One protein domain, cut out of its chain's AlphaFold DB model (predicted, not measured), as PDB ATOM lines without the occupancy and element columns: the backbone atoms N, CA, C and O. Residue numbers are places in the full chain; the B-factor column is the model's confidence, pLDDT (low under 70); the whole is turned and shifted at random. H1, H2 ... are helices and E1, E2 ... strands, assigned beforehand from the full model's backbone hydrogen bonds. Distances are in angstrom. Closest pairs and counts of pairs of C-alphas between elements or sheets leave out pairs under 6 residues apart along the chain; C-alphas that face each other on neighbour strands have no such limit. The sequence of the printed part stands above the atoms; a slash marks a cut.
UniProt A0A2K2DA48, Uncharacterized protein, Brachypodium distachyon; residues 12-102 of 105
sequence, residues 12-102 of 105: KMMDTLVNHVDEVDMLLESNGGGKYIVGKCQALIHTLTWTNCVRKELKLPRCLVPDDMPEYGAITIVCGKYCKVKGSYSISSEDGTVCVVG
ATOM      1  N   LYS A  12      34.187  13.603 -81.440       72.06
ATOM      2  CA  LYS A  12      33.870  13.106 -80.091       72.06
ATOM      3  C   LYS A  12      34.235  14.125 -79.014       72.06
ATOM      4  O   LYS A  12      33.509  14.265 -78.044       72.06
ATOM      5  N   MET A  13      35.349  14.836 -79.178       66.62
ATOM      6  CA  MET A  13      35.733  15.921 -78.271       66.62
ATOM      7  C   MET A  13      34.785  17.119 -78.390       66.62
ATOM      8  O   MET A  13      34.493  17.739 -77.373       66.62
ATOM      9  N   MET A  14      34.276  17.426 -79.593       70.50
ATOM     10  CA  MET A  14      33.226  18.436 -79.762       70.50
ATOM     11  C   MET A  14      31.913  18.016 -79.097       70.50
ATOM     12  O   MET A  14      31.365  18.818 -78.355       70.50
ATOM     13  N   ASP A  15      31.452  16.777 -79.280       72.00
ATOM     14  CA  ASP A  15      30.255  16.262 -78.594       72.00
ATOM     15  C   ASP A  15      30.413  16.326 -77.073       72.00
ATOM     16  O   ASP A  15      29.502  16.752 -76.367       72.00
ATOM     17  N   THR A  16      31.584  15.956 -76.544       73.50
ATOM     18  CA  THR A  16      31.865  16.092 -75.110       73.50
ATOM     19  C   THR A  16      31.787  17.549 -74.658       73.50
ATOM     20  O   THR A  16      31.198  17.820 -73.616       73.50
ATOM     21  N   LEU A  17      32.349  18.485 -75.431       66.88
ATOM     22  CA  LEU A  17      32.273  19.913 -75.121       66.88
ATOM     23  C   LEU A  17      30.827  20.414 -75.140       66.88
ATOM     24  O   LEU A  17      30.432  21.080 -74.192       66.88
ATOM     25  N   VAL A  18      30.045  20.067 -76.166       70.62
ATOM     26  CA  VAL A  18      28.627  20.448 -76.285       70.62
ATOM     27  C   VAL A  18      27.825  19.918 -75.100       70.62
ATOM     28  O   VAL A  18      27.168  20.702 -74.423       70.62
ATOM     29  N   ASN A  19      27.978  18.636 -74.760       72.81
ATOM     30  CA  ASN A  19      27.314  18.053 -73.593       72.81
ATOM     31  C   ASN A  19      27.723  18.755 -72.285       72.81
ATOM     32  O   ASN A  19      26.893  18.940 -71.402       72.81
ATOM     33  N   HIS A  20      28.987  19.178 -72.149       69.94
ATOM     34  CA  HIS A  20      29.419  19.964 -70.987       69.94
ATOM     35  C   HIS A  20      28.778  21.358 -70.954       69.94
ATOM     36  O   HIS A  20      28.486  21.850 -69.867       69.94
ATOM     37  N   VAL A  21      28.548  22.002 -72.106       69.19
ATOM     38  CA  VAL A  21      27.816  23.280 -72.159       69.19
ATOM     39  C   VAL A  21      26.370  23.088 -71.708       69.19
ATOM     40  O   VAL A  21      25.912  23.834 -70.845       69.19
ATOM     41  N   ASP A  22      25.693  22.051 -72.201       71.75
ATOM     42  CA  ASP A  22      24.315  21.741 -71.803       71.75
ATOM     43  C   ASP A  22      24.217  21.467 -70.289       71.75
ATOM     44  O   ASP A  22      23.303  21.941 -69.610       71.75
ATOM     45  N   GLU A  23      25.194  20.757 -69.715       71.88
ATOM     46  CA  GLU A  23      25.282  20.548 -68.265       71.88
ATOM     47  C   GLU A  23      25.474  21.855 -67.481       71.88
ATOM     48  O   GLU A  23      24.892  22.013 -66.401       71.88
ATOM     49  N   VAL A  24      26.256  22.803 -68.007       68.38
ATOM     50  CA  VAL A  24      26.440  24.133 -67.402       68.38
ATOM     51  C   VAL A  24      25.133  24.924 -67.417       68.38
ATOM     52  O   VAL A  24      24.782  25.518 -66.393       68.38
ATOM     53  N   ASP A  25      24.381  24.885 -68.514       68.25
ATOM     54  CA  ASP A  25      23.080  25.553 -68.613       68.25
ATOM     55  C   ASP A  25      22.065  24.951 -67.629       68.25
ATOM     56  O   ASP A  25      21.422  25.684 -66.869       68.25
ATOM     57  N   MET A  26      22.006  23.621 -67.506       71.00
ATOM     58  CA  MET A  26      21.182  22.969 -66.477       71.00
ATOM     59  C   MET A  26      21.600  23.362 -65.046       71.00
ATOM     60  O   MET A  26      20.762  23.515 -64.145       71.00
ATOM     61  N   LEU A  27      22.904  23.511 -64.790       68.50
ATOM     62  CA  LEU A  27      23.408  23.963 -63.491       68.50
ATOM     63  C   LEU A  27      23.017  25.417 -63.210       68.50
ATOM     64  O   LEU A  27      22.635  25.724 -62.075       68.50
ATOM     65  N   LEU A  28      23.056  26.291 -64.215       66.75
ATOM     66  CA  LEU A  28      22.580  27.669 -64.102       66.75
ATOM     67  C   LEU A  28      21.093  27.701 -63.751       66.75
ATOM     68  O   LEU A  28      20.724  28.313 -62.747       66.75
ATOM     69  N   GLU A  29      20.252  26.988 -64.498       70.44
ATOM     70  CA  GLU A  29      18.806  26.937 -64.248       70.44
ATOM     71  C   GLU A  29      18.469  26.404 -62.847       70.44
ATOM     72  O   GLU A  29      17.671  26.999 -62.112       70.44
ATOM     73  N   SER A  30      19.113  25.306 -62.439       69.62
ATOM     74  CA  SER A  30      18.872  24.667 -61.137       69.62
ATOM     75  C   SER A  30      19.326  25.510 -59.941       69.62
ATOM     76  O   SER A  30      18.781  25.361 -58.847       69.62
ATOM     77  N   ASN A  31      20.276  26.431 -60.138       62.69
ATOM     78  CA  ASN A  31      20.713  27.385 -59.116       62.69
ATOM     79  C   ASN A  31      20.032  28.763 -59.257       62.69
ATOM     80  O   ASN A  31      20.449  29.727 -58.616       62.69
ATOM     81  N   GLY A  32      18.948  28.856 -60.037       59.56
ATOM     82  CA  GLY A  32      18.133  30.067 -60.161       59.56
ATOM     83  C   GLY A  32      18.723  31.139 -61.079       59.56
ATOM     84  O   GLY A  32      18.309  32.297 -61.004       59.56
ATOM     85  N   GLY A  33      19.651  30.765 -61.962       55.12
ATOM     86  CA  GLY A  33      20.085  31.601 -63.076       55.12
ATOM     87  C   GLY A  33      18.871  32.100 -63.864       55.12
ATOM     88  O   GLY A  33      17.980  31.329 -64.209       55.12
ATOM     89  N   GLY A  34      18.785  33.417 -64.059       51.88
ATOM     90  CA  GLY A  34      17.659  34.070 -64.739       51.88
ATOM     91  C   GLY A  34      16.409  34.336 -63.885       51.88
ATOM     92  O   GLY A  34      15.488  34.979 -64.381       51.88
ATOM     93  N   LYS A  35      16.355  33.902 -62.612       49.38
ATOM     94  CA  LYS A  35      15.200  34.132 -61.710       49.38
ATOM     95  C   LYS A  35      15.403  35.236 -60.666       49.38
ATOM     96  O   LYS A  35      14.445  35.601 -59.989       49.38
ATOM     97  N   TYR A  36      16.611  35.782 -60.535       44.34
ATOM     98  CA  TYR A  36      16.900  36.864 -59.592       44.34
ATOM     99  C   TYR A  36      16.910  38.227 -60.294       44.34
ATOM    100  O   TYR A  36      17.572  38.420 -61.305       44.34
ATOM    101  N   ILE A  37      16.175  39.181 -59.716       46.03
ATOM    102  CA  ILE A  37      16.118  40.597 -60.130       46.03
ATOM    103  C   ILE A  37      17.434  41.329 -59.779       46.03
ATOM    104  O   ILE A  37      17.683  42.434 -60.250       46.03
ATOM    105  N   VAL A  38      18.307  40.700 -58.984       43.59
ATOM    106  CA  VAL A  38      19.587  41.252 -58.529       43.59
ATOM    107  C   VAL A  38      20.721  40.396 -59.093       43.59
ATOM    108  O   VAL A  38      20.945  39.279 -58.632       43.59
ATOM    109  N   GLY A  39      21.412  40.931 -60.102       51.81
ATOM    110  CA  GLY A  39      22.581  40.327 -60.745       51.81
ATOM    111  C   GLY A  39      22.266  39.517 -62.009       51.81
ATOM    112  O   GLY A  39      21.442  38.605 -62.010       51.81
ATOM    113  N   LYS A  40      22.965  39.827 -63.109       54.16
ATOM    114  CA  LYS A  40      22.964  39.000 -64.326       54.16
ATOM    115  C   LYS A  40      23.876  37.788 -64.105       54.16
ATOM    116  O   LYS A  40      25.078  37.956 -63.937       54.16
ATOM    117  N   CYS A  41      23.333  36.573 -64.154       54.25
ATOM    118  CA  CYS A  41      24.151  35.365 -64.295       54.25
ATOM    119  C   CYS A  41      24.556  35.208 -65.767       54.25
ATOM    120  O   CYS A  41      23.684  35.141 -66.632       54.25
ATOM    121  N   GLN A  42      25.858  35.151 -66.054       59.06
ATOM    122  CA  GLN A  42      26.388  34.869 -67.390       59.06
ATOM    123  C   GLN A  42      27.151  33.544 -67.374       59.06
ATOM    124  O   GLN A  42      27.997  33.326 -66.506       59.06
ATOM    125  N   ALA A  43      26.842  32.663 -68.326       59.31
ATOM    126  CA  ALA A  43      27.600  31.440 -68.543       59.31
ATOM    127  C   ALA A  43      28.989  31.785 -69.097       59.31
ATOM    128  O   ALA A  43      29.112  32.592 -70.021       59.31
ATOM    129  N   LEU A  44      30.030  31.155 -68.554       64.88
ATOM    130  CA  LEU A  44      31.389  31.261 -69.068       64.88
ATOM    131  C   LEU A  44      31.993  29.871 -69.219       64.88
ATOM    132  O   LEU A  44      31.997  29.083 -68.277       64.88
ATOM    133  N   ILE A  45      32.604  29.635 -70.376       68.12
ATOM    134  CA  ILE A  45      33.495  28.501 -70.595       68.12
ATOM    135  C   ILE A  45      34.927  29.027 -70.539       68.12
ATOM    136  O   ILE A  45      35.300  29.923 -71.299       68.12
ATOM    137  N   HIS A  46      35.727  28.483 -69.626       68.06
ATOM    138  CA  HIS A  46      37.136  28.834 -69.485       68.06
ATOM    139  C   HIS A  46      37.983  27.579 -69.284       68.06
ATOM    140  O   HIS A  46      37.606  26.676 -68.538       68.06
ATOM    141  N   THR A  47      39.149  27.537 -69.923       71.69
ATOM    142  CA  THR A  47      40.108  26.442 -69.753       71.69
ATOM    143  C   THR A  47      41.028  26.754 -68.582       71.69
ATOM    144  O   THR A  47      41.731  27.761 -68.599       71.69
ATOM    145  N   LEU A  48      41.070  25.881 -67.577       74.06
ATOM    146  CA  LEU A  48      42.037  26.009 -66.490       74.06
ATOM    147  C   LEU A  48      43.407  25.499 -66.941       74.06
ATOM    148  O   LEU A  48      43.545  24.368 -67.410       74.06
ATOM    149  N   THR A  49      44.437  26.324 -66.772       75.31
ATOM    150  CA  THR A  49      45.829  25.893 -66.940       75.31
ATOM    151  C   THR A  49      46.331  25.197 -65.676       75.31
ATOM    152  O   THR A  49      45.803  25.398 -64.580       75.31
ATOM    153  N   TRP A  50      47.420  24.431 -65.798       75.06
ATOM    154  CA  TRP A  50      48.107  23.829 -64.648       75.06
ATOM    155  C   TRP A  50      48.415  24.854 -63.547       75.06
ATOM    156  O   TRP A  50      48.189  24.601 -62.365       75.06
ATOM    157  N   THR A  51      48.873  26.045 -63.933       74.44
ATOM    158  CA  THR A  51      49.180  27.127 -62.996       74.44
ATOM    159  C   THR A  51      47.943  27.587 -62.228       74.44
ATOM    160  O   THR A  51      48.057  27.822 -61.027       74.44
ATOM    161  N   ASN A  52      46.767  27.649 -62.866       78.75
ATOM    162  CA  ASN A  52      45.509  27.970 -62.177       78.75
ATOM    163  C   ASN A  52      45.170  26.911 -61.125       78.75
ATOM    164  O   ASN A  52      44.793  27.246 -60.004       78.75
ATOM    165  N   CYS A  53      45.361  25.635 -61.462       75.94
ATOM    166  CA  CYS A  53      45.081  24.519 -60.561       75.94
ATOM    167  C   CYS A  53      46.042  24.464 -59.365       75.94
ATOM    168  O   CYS A  53      45.603  24.147 -58.260       75.94
ATOM    169  N   VAL A  54      47.325  24.785 -59.564       76.81
ATOM    170  CA  VAL A  54      48.340  24.789 -58.495       76.81
ATOM    171  C   VAL A  54      48.217  26.022 -57.605       76.81
ATOM    172  O   VAL A  54      48.253  25.898 -56.384       76.81
ATOM    173  N   ARG A  55      48.063  27.212 -58.197       78.94
ATOM    174  CA  ARG A  55      47.948  28.468 -57.440       78.94
ATOM    175  C   ARG A  55      46.559  28.695 -56.857       78.94
ATOM    176  O   ARG A  55      46.409  29.570 -56.013       78.94
ATOM    177  N   LYS A  56      45.567  27.910 -57.296       77.44
ATOM    178  CA  LYS A  56      44.149  28.087 -56.956       77.44
ATOM    179  C   LYS A  56      43.723  29.540 -57.211       77.44
ATOM    180  O   LYS A  56      43.104  30.181 -56.366       77.44
ATOM    181  N   GLU A  57      44.143  30.039 -58.376       82.25
ATOM    182  CA  GLU A  57      43.980  31.419 -58.833       82.25
ATOM    183  C   GLU A  57      43.420  31.417 -60.261       82.25
ATOM    184  O   GLU A  57      43.998  30.796 -61.162       82.25
ATOM    185  N   LEU A  58      42.297  32.102 -60.477       84.50
ATOM    186  CA  LEU A  58      41.646  32.233 -61.782       84.50
ATOM    187  C   LEU A  58      41.433  33.710 -62.056       84.50
ATOM    188  O   LEU A  58      40.730  34.387 -61.309       84.50
ATOM    189  N   LYS A  59      42.030  34.184 -63.148       84.38
ATOM    190  CA  LYS A  59      41.843  35.544 -63.640       84.38
ATOM    191  C   LYS A  59      40.789  35.549 -64.734       84.38
ATOM    192  O   LYS A  59      40.977  34.933 -65.780       84.38
ATOM    193  N   LEU A  60      39.693  36.246 -64.479       82.62
ATOM    194  CA  LEU A  60      38.593  36.434 -65.409       82.62
ATOM    195  C   LEU A  60      38.669  37.836 -66.033       82.62
ATOM    196  O   LEU A  60      38.956  38.805 -65.324       82.62
ATOM    197  N   PRO A  61      38.416  37.973 -67.344       80.38
ATOM    198  CA  PRO A  61      38.438  39.268 -68.014       80.38
ATOM    199  C   PRO A  61      37.316  40.200 -67.524       80.38
ATOM    200  O   PRO A  61      36.213  39.750 -67.212       80.38
ATOM    201  N   ARG A  62      37.573  41.521 -67.535       78.31
ATOM    202  CA  ARG A  62      36.640  42.571 -67.067       78.31
ATOM    203  C   ARG A  62      35.258  42.519 -67.721       78.31
ATOM    204  O   ARG A  62      34.276  42.884 -67.082       78.31
ATOM    205  N   CYS A  63      35.167  42.064 -68.973       77.00
ATOM    206  CA  CYS A  63      33.902  41.975 -69.710       77.00
ATOM    207  C   CYS A  63      32.880  41.011 -69.085       77.00
ATOM    208  O   CYS A  63      31.709  41.067 -69.446       77.00
ATOM    209  N   LEU A  64      33.316  40.150 -68.162       72.06
ATOM    210  CA  LEU A  64      32.474  39.182 -67.454       72.06
ATOM    211  C   LEU A  64      32.083  39.644 -66.050       72.06
ATOM    212  O   LEU A  64      31.360  38.947 -65.344       72.06
ATOM    213  N   VAL A  65      32.607  40.790 -65.625       73.94
ATOM    214  CA  VAL A  65      32.385  41.348 -64.299       73.94
ATOM    215  C   VAL A  65      31.172  42.270 -64.399       73.94
ATOM    216  O   VAL A  65      31.205  43.213 -65.192       73.94
ATOM    217  N   PRO A  66      30.082  42.022 -63.659       74.50
ATOM    218  CA  PRO A  66      28.966  42.958 -63.599       74.50
ATOM    219  C   PRO A  66      29.434  44.336 -63.115       74.50
ATOM    220  O   PRO A  66      30.296  44.425 -62.243       74.50
ATOM    221  N   ASP A  67      28.874  45.412 -63.667       76.31
ATOM    222  CA  ASP A  67      29.266  46.780 -63.291       76.31
ATOM    223  C   ASP A  67      28.928  47.124 -61.834       76.31
ATOM    224  O   ASP A  67      29.543  48.005 -61.244       76.31
ATOM    225  N   ASP A  68      27.964  46.413 -61.254       79.50
ATOM    226  CA  ASP A  68      27.515  46.518 -59.868       79.50
ATOM    227  C   ASP A  68      28.220  45.532 -58.917       79.50
ATOM    228  O   ASP A  68      27.886  45.473 -57.732       79.50
ATOM    229  N   MET A  69      29.195  44.756 -59.405       81.06
ATOM    230  CA  MET A  69      29.958  43.829 -58.570       81.06
ATOM    231  C   MET A  69      30.915  44.603 -57.641       81.06
ATOM    232  O   MET A  69      31.710  45.407 -58.128       81.06
ATOM    233  N   PRO A  70      30.880  44.369 -56.314       84.94
ATOM    234  CA  PRO A  70      31.826  44.981 -55.378       84.94
ATOM    235  C   PRO A  70      33.288  44.675 -55.731       84.94
ATOM    236  O   PRO A  70      33.584  43.611 -56.259       84.94
ATOM    237  N   GLU A  71      34.229  45.553 -55.369       87.19
ATOM    238  CA  GLU A  71      35.667  45.348 -55.640       87.19
ATOM    239  C   GLU A  71      36.256  44.099 -54.963       87.19
ATOM    240  O   GLU A  71      37.248  43.541 -55.427       87.19
ATOM    241  N   TYR A  72      35.650  43.638 -53.869       89.81
ATOM    242  CA  TYR A  72      36.029  42.415 -53.169       89.81
ATOM    243  C   TYR A  72      34.782  41.725 -52.617       89.81
ATOM    244  O   TYR A  72      33.827  42.378 -52.188       89.81
ATOM    245  N   GLY A  73      34.809  40.395 -52.561       86.88
ATOM    246  CA  GLY A  73      33.748  39.657 -51.894       86.88
ATOM    247  C   GLY A  73      33.981  38.159 -51.790       86.88
ATOM    248  O   GLY A  73      35.014  37.614 -52.185       86.88
ATOM    249  N   ALA A  74      32.983  37.479 -51.230       85.69
ATOM    250  CA  ALA A  74      32.919  36.025 -51.218       85.69
ATOM    251  C   ALA A  74      32.352  35.508 -52.545       85.69
ATOM    252  O   ALA A  74      31.463  36.123 -53.133       85.69
ATOM    253  N   ILE A  75      32.826  34.343 -52.986       83.56
ATOM    254  CA  ILE A  75      32.294  33.639 -54.154       83.56
ATOM    255  C   ILE A  75      32.022  32.177 -53.810       83.56
ATOM    256  O   ILE A  75      32.698  31.571 -52.975       83.56
ATOM    257  N   THR A  76      31.015  31.604 -54.462       81.38
ATOM    258  CA  THR A  76      30.773  30.160 -54.452       81.38
ATOM    259  C   THR A  76      31.074  29.614 -55.837       81.38
ATOM    260  O   THR A  76      30.473  30.047 -56.815       81.38
ATOM    261  N   ILE A  77      31.997  28.664 -55.909       78.06
ATOM    262  CA  ILE A  77      32.358  27.938 -57.122       78.06
ATOM    263  C   ILE A  77      31.583  26.625 -57.105       78.06
ATOM    264  O   ILE A  77      31.638  25.877 -56.128       78.06
ATOM    265  N   VAL A  78      30.839  26.351 -58.170       73.56
ATOM    266  CA  VAL A  78      30.077  25.110 -58.322       73.56
ATOM    267  C   VAL A  78      30.823  24.229 -59.317       73.56
ATOM    268  O   VAL A  78      30.789  24.486 -60.512       73.56
ATOM    269  N   CYS A  79      31.518  23.203 -58.820       70.00
ATOM    270  CA  CYS A  79      32.283  22.262 -59.650       70.00
ATOM    271  C   CYS A  79      31.424  21.080 -60.146       70.00
ATOM    272  O   CYS A  79      31.888  20.257 -60.924       70.00
ATOM    273  N   GLY A  80      30.187  20.963 -59.653       66.56
ATOM    274  CA  GLY A  80      29.212  19.942 -60.032       66.56
ATOM    275  C   GLY A  80      27.965  20.018 -59.149       66.56
ATOM    276  O   GLY A  80      27.936  20.771 -58.174       66.56
ATOM    277  N   LYS A  81      26.936  19.209 -59.442       66.44
ATOM    278  CA  LYS A  81      25.614  19.257 -58.771       66.44
ATOM    279  C   LYS A  81      25.678  19.258 -57.234       66.44
ATOM    280  O   LYS A  81      24.856  19.900 -56.585       66.44
ATOM    281  N   TYR A  82      26.665  18.571 -56.661       73.06
ATOM    282  CA  TYR A  82      26.856  18.449 -55.210       73.06
ATOM    283  C   TYR A  82      28.214  18.967 -54.720       73.06
ATOM    284  O   TYR A  82      28.527  18.823 -53.542       73.06
ATOM    285  N   CYS A  83      29.016  19.577 -55.596       75.00
ATOM    286  CA  CYS A  83      30.337  20.086 -55.247       75.00
ATOM    287  C   CYS A  83      30.318  21.614 -55.286       75.00
ATOM    288  O   CYS A  83      30.315  22.222 -56.358       75.00
ATOM    289  N   LYS A  84      30.261  22.224 -54.098       79.25
ATOM    290  CA  LYS A  84      30.288  23.676 -53.912       79.25
ATOM    291  C   LYS A  84      31.491  24.040 -53.059       79.25
ATOM    292  O   LYS A  84      31.591  23.602 -51.916       79.25
ATOM    293  N   VAL A  85      32.361  24.878 -53.599       82.00
ATOM    294  CA  VAL A  85      33.555  25.369 -52.918       82.00
ATOM    295  C   VAL A  85      33.393  26.857 -52.653       82.00
ATOM    296  O   VAL A  85      32.971  27.615 -53.524       82.00
ATOM    297  N   LYS A  86      33.715  27.293 -51.436       83.50
ATOM    298  CA  LYS A  86      33.751  28.720 -51.099       83.50
ATOM    299  C   LYS A  86      35.140  29.278 -51.378       83.50
ATOM    300  O   LYS A  86      36.138  28.624 -51.089       83.50
ATOM    301  N   GLY A  87      35.181  30.494 -51.896       85.12
ATOM    302  CA  GLY A  87      36.406  31.255 -52.096       85.12
ATOM    303  C   GLY A  87      36.155  32.743 -51.904       85.12
ATOM    304  O   GLY A  87      35.078  33.167 -51.467       85.12
ATOM    305  N   SER A  88      37.143  33.539 -52.274       89.62
ATOM    306  CA  SER A  88      37.016  34.989 -52.357       89.62
ATOM    307  C   SER A  88      37.437  35.475 -53.732       89.62
ATOM    308  O   SER A  88      38.150  34.780 -54.458       89.62
ATOM    309  N   TYR A  89      37.004  36.677 -54.080       90.12
ATOM    310  CA  TYR A  89      37.455  37.354 -55.279       90.12
ATOM    311  C   TYR A  89      37.888  38.786 -54.970       90.12
ATOM    312  O   TYR A  89      37.454  39.378 -53.976       90.12
ATOM    313  N   SER A  90      38.722  39.330 -55.848       90.94
ATOM    314  CA  SER A  90      39.043  40.752 -55.920       90.94
ATOM    315  C   SER A  90      39.033  41.226 -57.371       90.94
ATOM    316  O   SER A  90      39.373  40.466 -58.279       90.94
ATOM    317  N   ILE A  91      38.634  42.474 -57.594       88.44
ATOM    318  CA  ILE A  91      38.711  43.154 -58.887       88.44
ATOM    319  C   ILE A  91      39.990  43.990 -58.897       88.44
ATOM    320  O   ILE A  91      40.227  44.804 -58.007       88.44
ATOM    321  N   SER A  92      40.833  43.771 -59.899       85.44
ATOM    322  CA  SER A  92      42.038  44.560 -60.134       85.44
ATOM    323  C   SER A  92      41.672  45.996 -60.507       85.44
ATOM    324  O   SER A  92      40.899  46.221 -61.437       85.44
ATOM    325  N   SER A  93      42.252  46.977 -59.817       85.19
ATOM    326  CA  SER A  93      42.065  48.398 -60.135       85.19
ATOM    327  C   SER A  93      42.813  48.842 -61.398       85.19
ATOM    328  O   SER A  93      42.498  49.894 -61.948       85.19
ATOM    329  N   GLU A  94      43.784  48.052 -61.872       86.25
ATOM    330  CA  GLU A  94      44.596  48.377 -63.052       86.25
ATOM    331  C   GLU A  94      43.890  48.018 -64.364       86.25
ATOM    332  O   GLU A  94      43.903  48.795 -65.316       86.25
ATOM    333  N   ASP A  95      43.274  46.836 -64.423       84.75
ATOM    334  CA  ASP A  95      42.711  46.265 -65.655       84.75
ATOM    335  C   ASP A  95      41.274  45.743 -65.494       84.75
ATOM    336  O   ASP A  95      40.675  45.244 -66.452       84.75
ATOM    337  N   GLY A  96      40.694  45.861 -64.297       81.81
ATOM    338  CA  GLY A  96      39.331  45.426 -64.010       81.81
ATOM    339  C   GLY A  96      39.145  43.906 -64.016       81.81
ATOM    340  O   GLY A  96      38.010  43.426 -64.021       81.81
ATOM    341  N   THR A  97      40.225  43.124 -64.062       86.19
ATOM    342  CA  THR A  97      40.123  41.660 -64.051       86.19
ATOM    343  C   THR A  97      39.683  41.149 -62.685       86.19
ATOM    344  O   THR A  97      40.088  41.678 -61.651       86.19
ATOM    345  N   VAL A  98      38.855  40.103 -62.666       86.44
ATOM    346  CA  VAL A  98      38.491  39.417 -61.420       86.44
ATOM    347  C   VAL A  98      39.507  38.326 -61.146       86.44
ATOM    348  O   VAL A  98      39.673  37.411 -61.948       86.44
ATOM    349  N   CYS A  99      40.153  38.398 -59.992       88.50
ATOM    350  CA  CYS A  99      40.991  37.341 -59.465       88.50
ATOM    351  C   CYS A  99      40.195  36.550 -58.431       88.50
ATOM    352  O   CYS A  99      39.867  37.062 -57.362       88.50
ATOM    353  N   VAL A 100      39.863  35.306 -58.755       86.62
ATOM    354  CA  VAL A 100      39.262  34.369 -57.808       86.62
ATOM    355  C   VAL A 100      40.381  33.591 -57.124       86.62
ATOM    356  O   VAL A 100      41.275  33.084 -57.804       86.62
ATOM    357  N   VAL A 101      40.335  33.489 -55.795       84.25
ATOM    358  CA  VAL A 101      41.370  32.842 -54.977       84.25
ATOM    359  C   VAL A 101      40.785  32.013 -53.834       84.25
ATOM    360  O   VAL A 101      39.640  32.194 -53.408       84.25
ATOM    361  N   GLY A 102      41.616  31.122 -53.288       72.69
ATOM    362  CA  GLY A 102      41.371  30.496 -51.987       72.69
ATOM    363  C   GLY A 102      40.375  29.336 -51.998       72.69
ATOM    364  O   GLY A 102      39.917  28.931 -50.931       72.69
TER     365      GLY A 102
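AT A GLANCE: This is residues 12 to 102 of the 105 residues of an uncharacterized protein of Brachypodium distachyon (UniProt A0A2K2DA48). A strongly twisted sheet is built on the long hairpin E2 and E3, with the short strand E4 beside the later part of E3, residues 88 to 91, and the short strand E1 beside E4 at the sheet's edge. The long helix H1 lies at the other end of this hairpin and only grazes the sheet near the end of E2, while the little helix H2 sits beside E1; a long loop, residues 31 to 49, joins the two helices. The printed part has 91 residues, with two named helices and then four named strands in the order H1, H2, E1, E2, E3, E4. The sheet's order is E1, E4, E3, E2, all antiparallel, and the class is mixed, helices and strands. The whole is compact, with a radius of gyration of the C-alphas of 14.1 A and spans of 40 by 36 by 24 A.

HOW THE PARTS SIT: H1, residues 12 to 30, only grazes the sheet, with its residues 23 to 28; its closest C-alpha pair with E2, residues 72 to 80, is Leu 27 and Gly 80, 7.9 A apart. H1 and H2, residues 50 to 55, are apart. H2 only grazes the sheet, with its residues 51 to 55; its closest C-alpha pair with E1, residues 57 to 60, is Asn 52 and Leu 58, 5.8 A apart. In both helices each O i to N i+4 pair is within hydrogen-bond range. E1 is an edge strand and the antiparallel neighbour of E4, residues 98 to 101, at 162 degrees, with N 60 and O 98 at 2.8 A. E2, the other edge strand, forms a hairpin with E3, residues 83 to 91, at 149 degrees, with N 77 and O 85 at 2.8 A. E3 bends by 50 degrees at residue 86. E3 and E4 form a second hairpin, at 132 degrees, with N 99 and O 90 at 2.8 A. E2, E3 and E4 make a meander, each strand the antiparallel neighbour of the one before. With E1, the antiparallel neighbour of E4, the four strands in a row form a Greek key.

IN THESE COORDINATES: H1 begins at C-alpha 12, (33.870, 13.106, -80.091), and is 26.8 A long. H2 measures 8.6 A and E1 9.9 A. E2 is 24.5 A long and ends at C-alpha 80, (29.212, 19.942, -60.032). E3 is 24.8 A long. E4 measures 9.6 A and ends at C-alpha 101, (41.370, 32.842, -54.977).

THE WHOLE: The two C-alphas farthest apart, those of Lys 12 and Ser 93, are 41.4 A apart. The printed part has no cut. The links H1 to H2, 19 residues, and E1 to E2, 11 residues, are long. The mean pLDDT of the printed part is 73.9; 27 residues are under 70, among them residues 30 to 46.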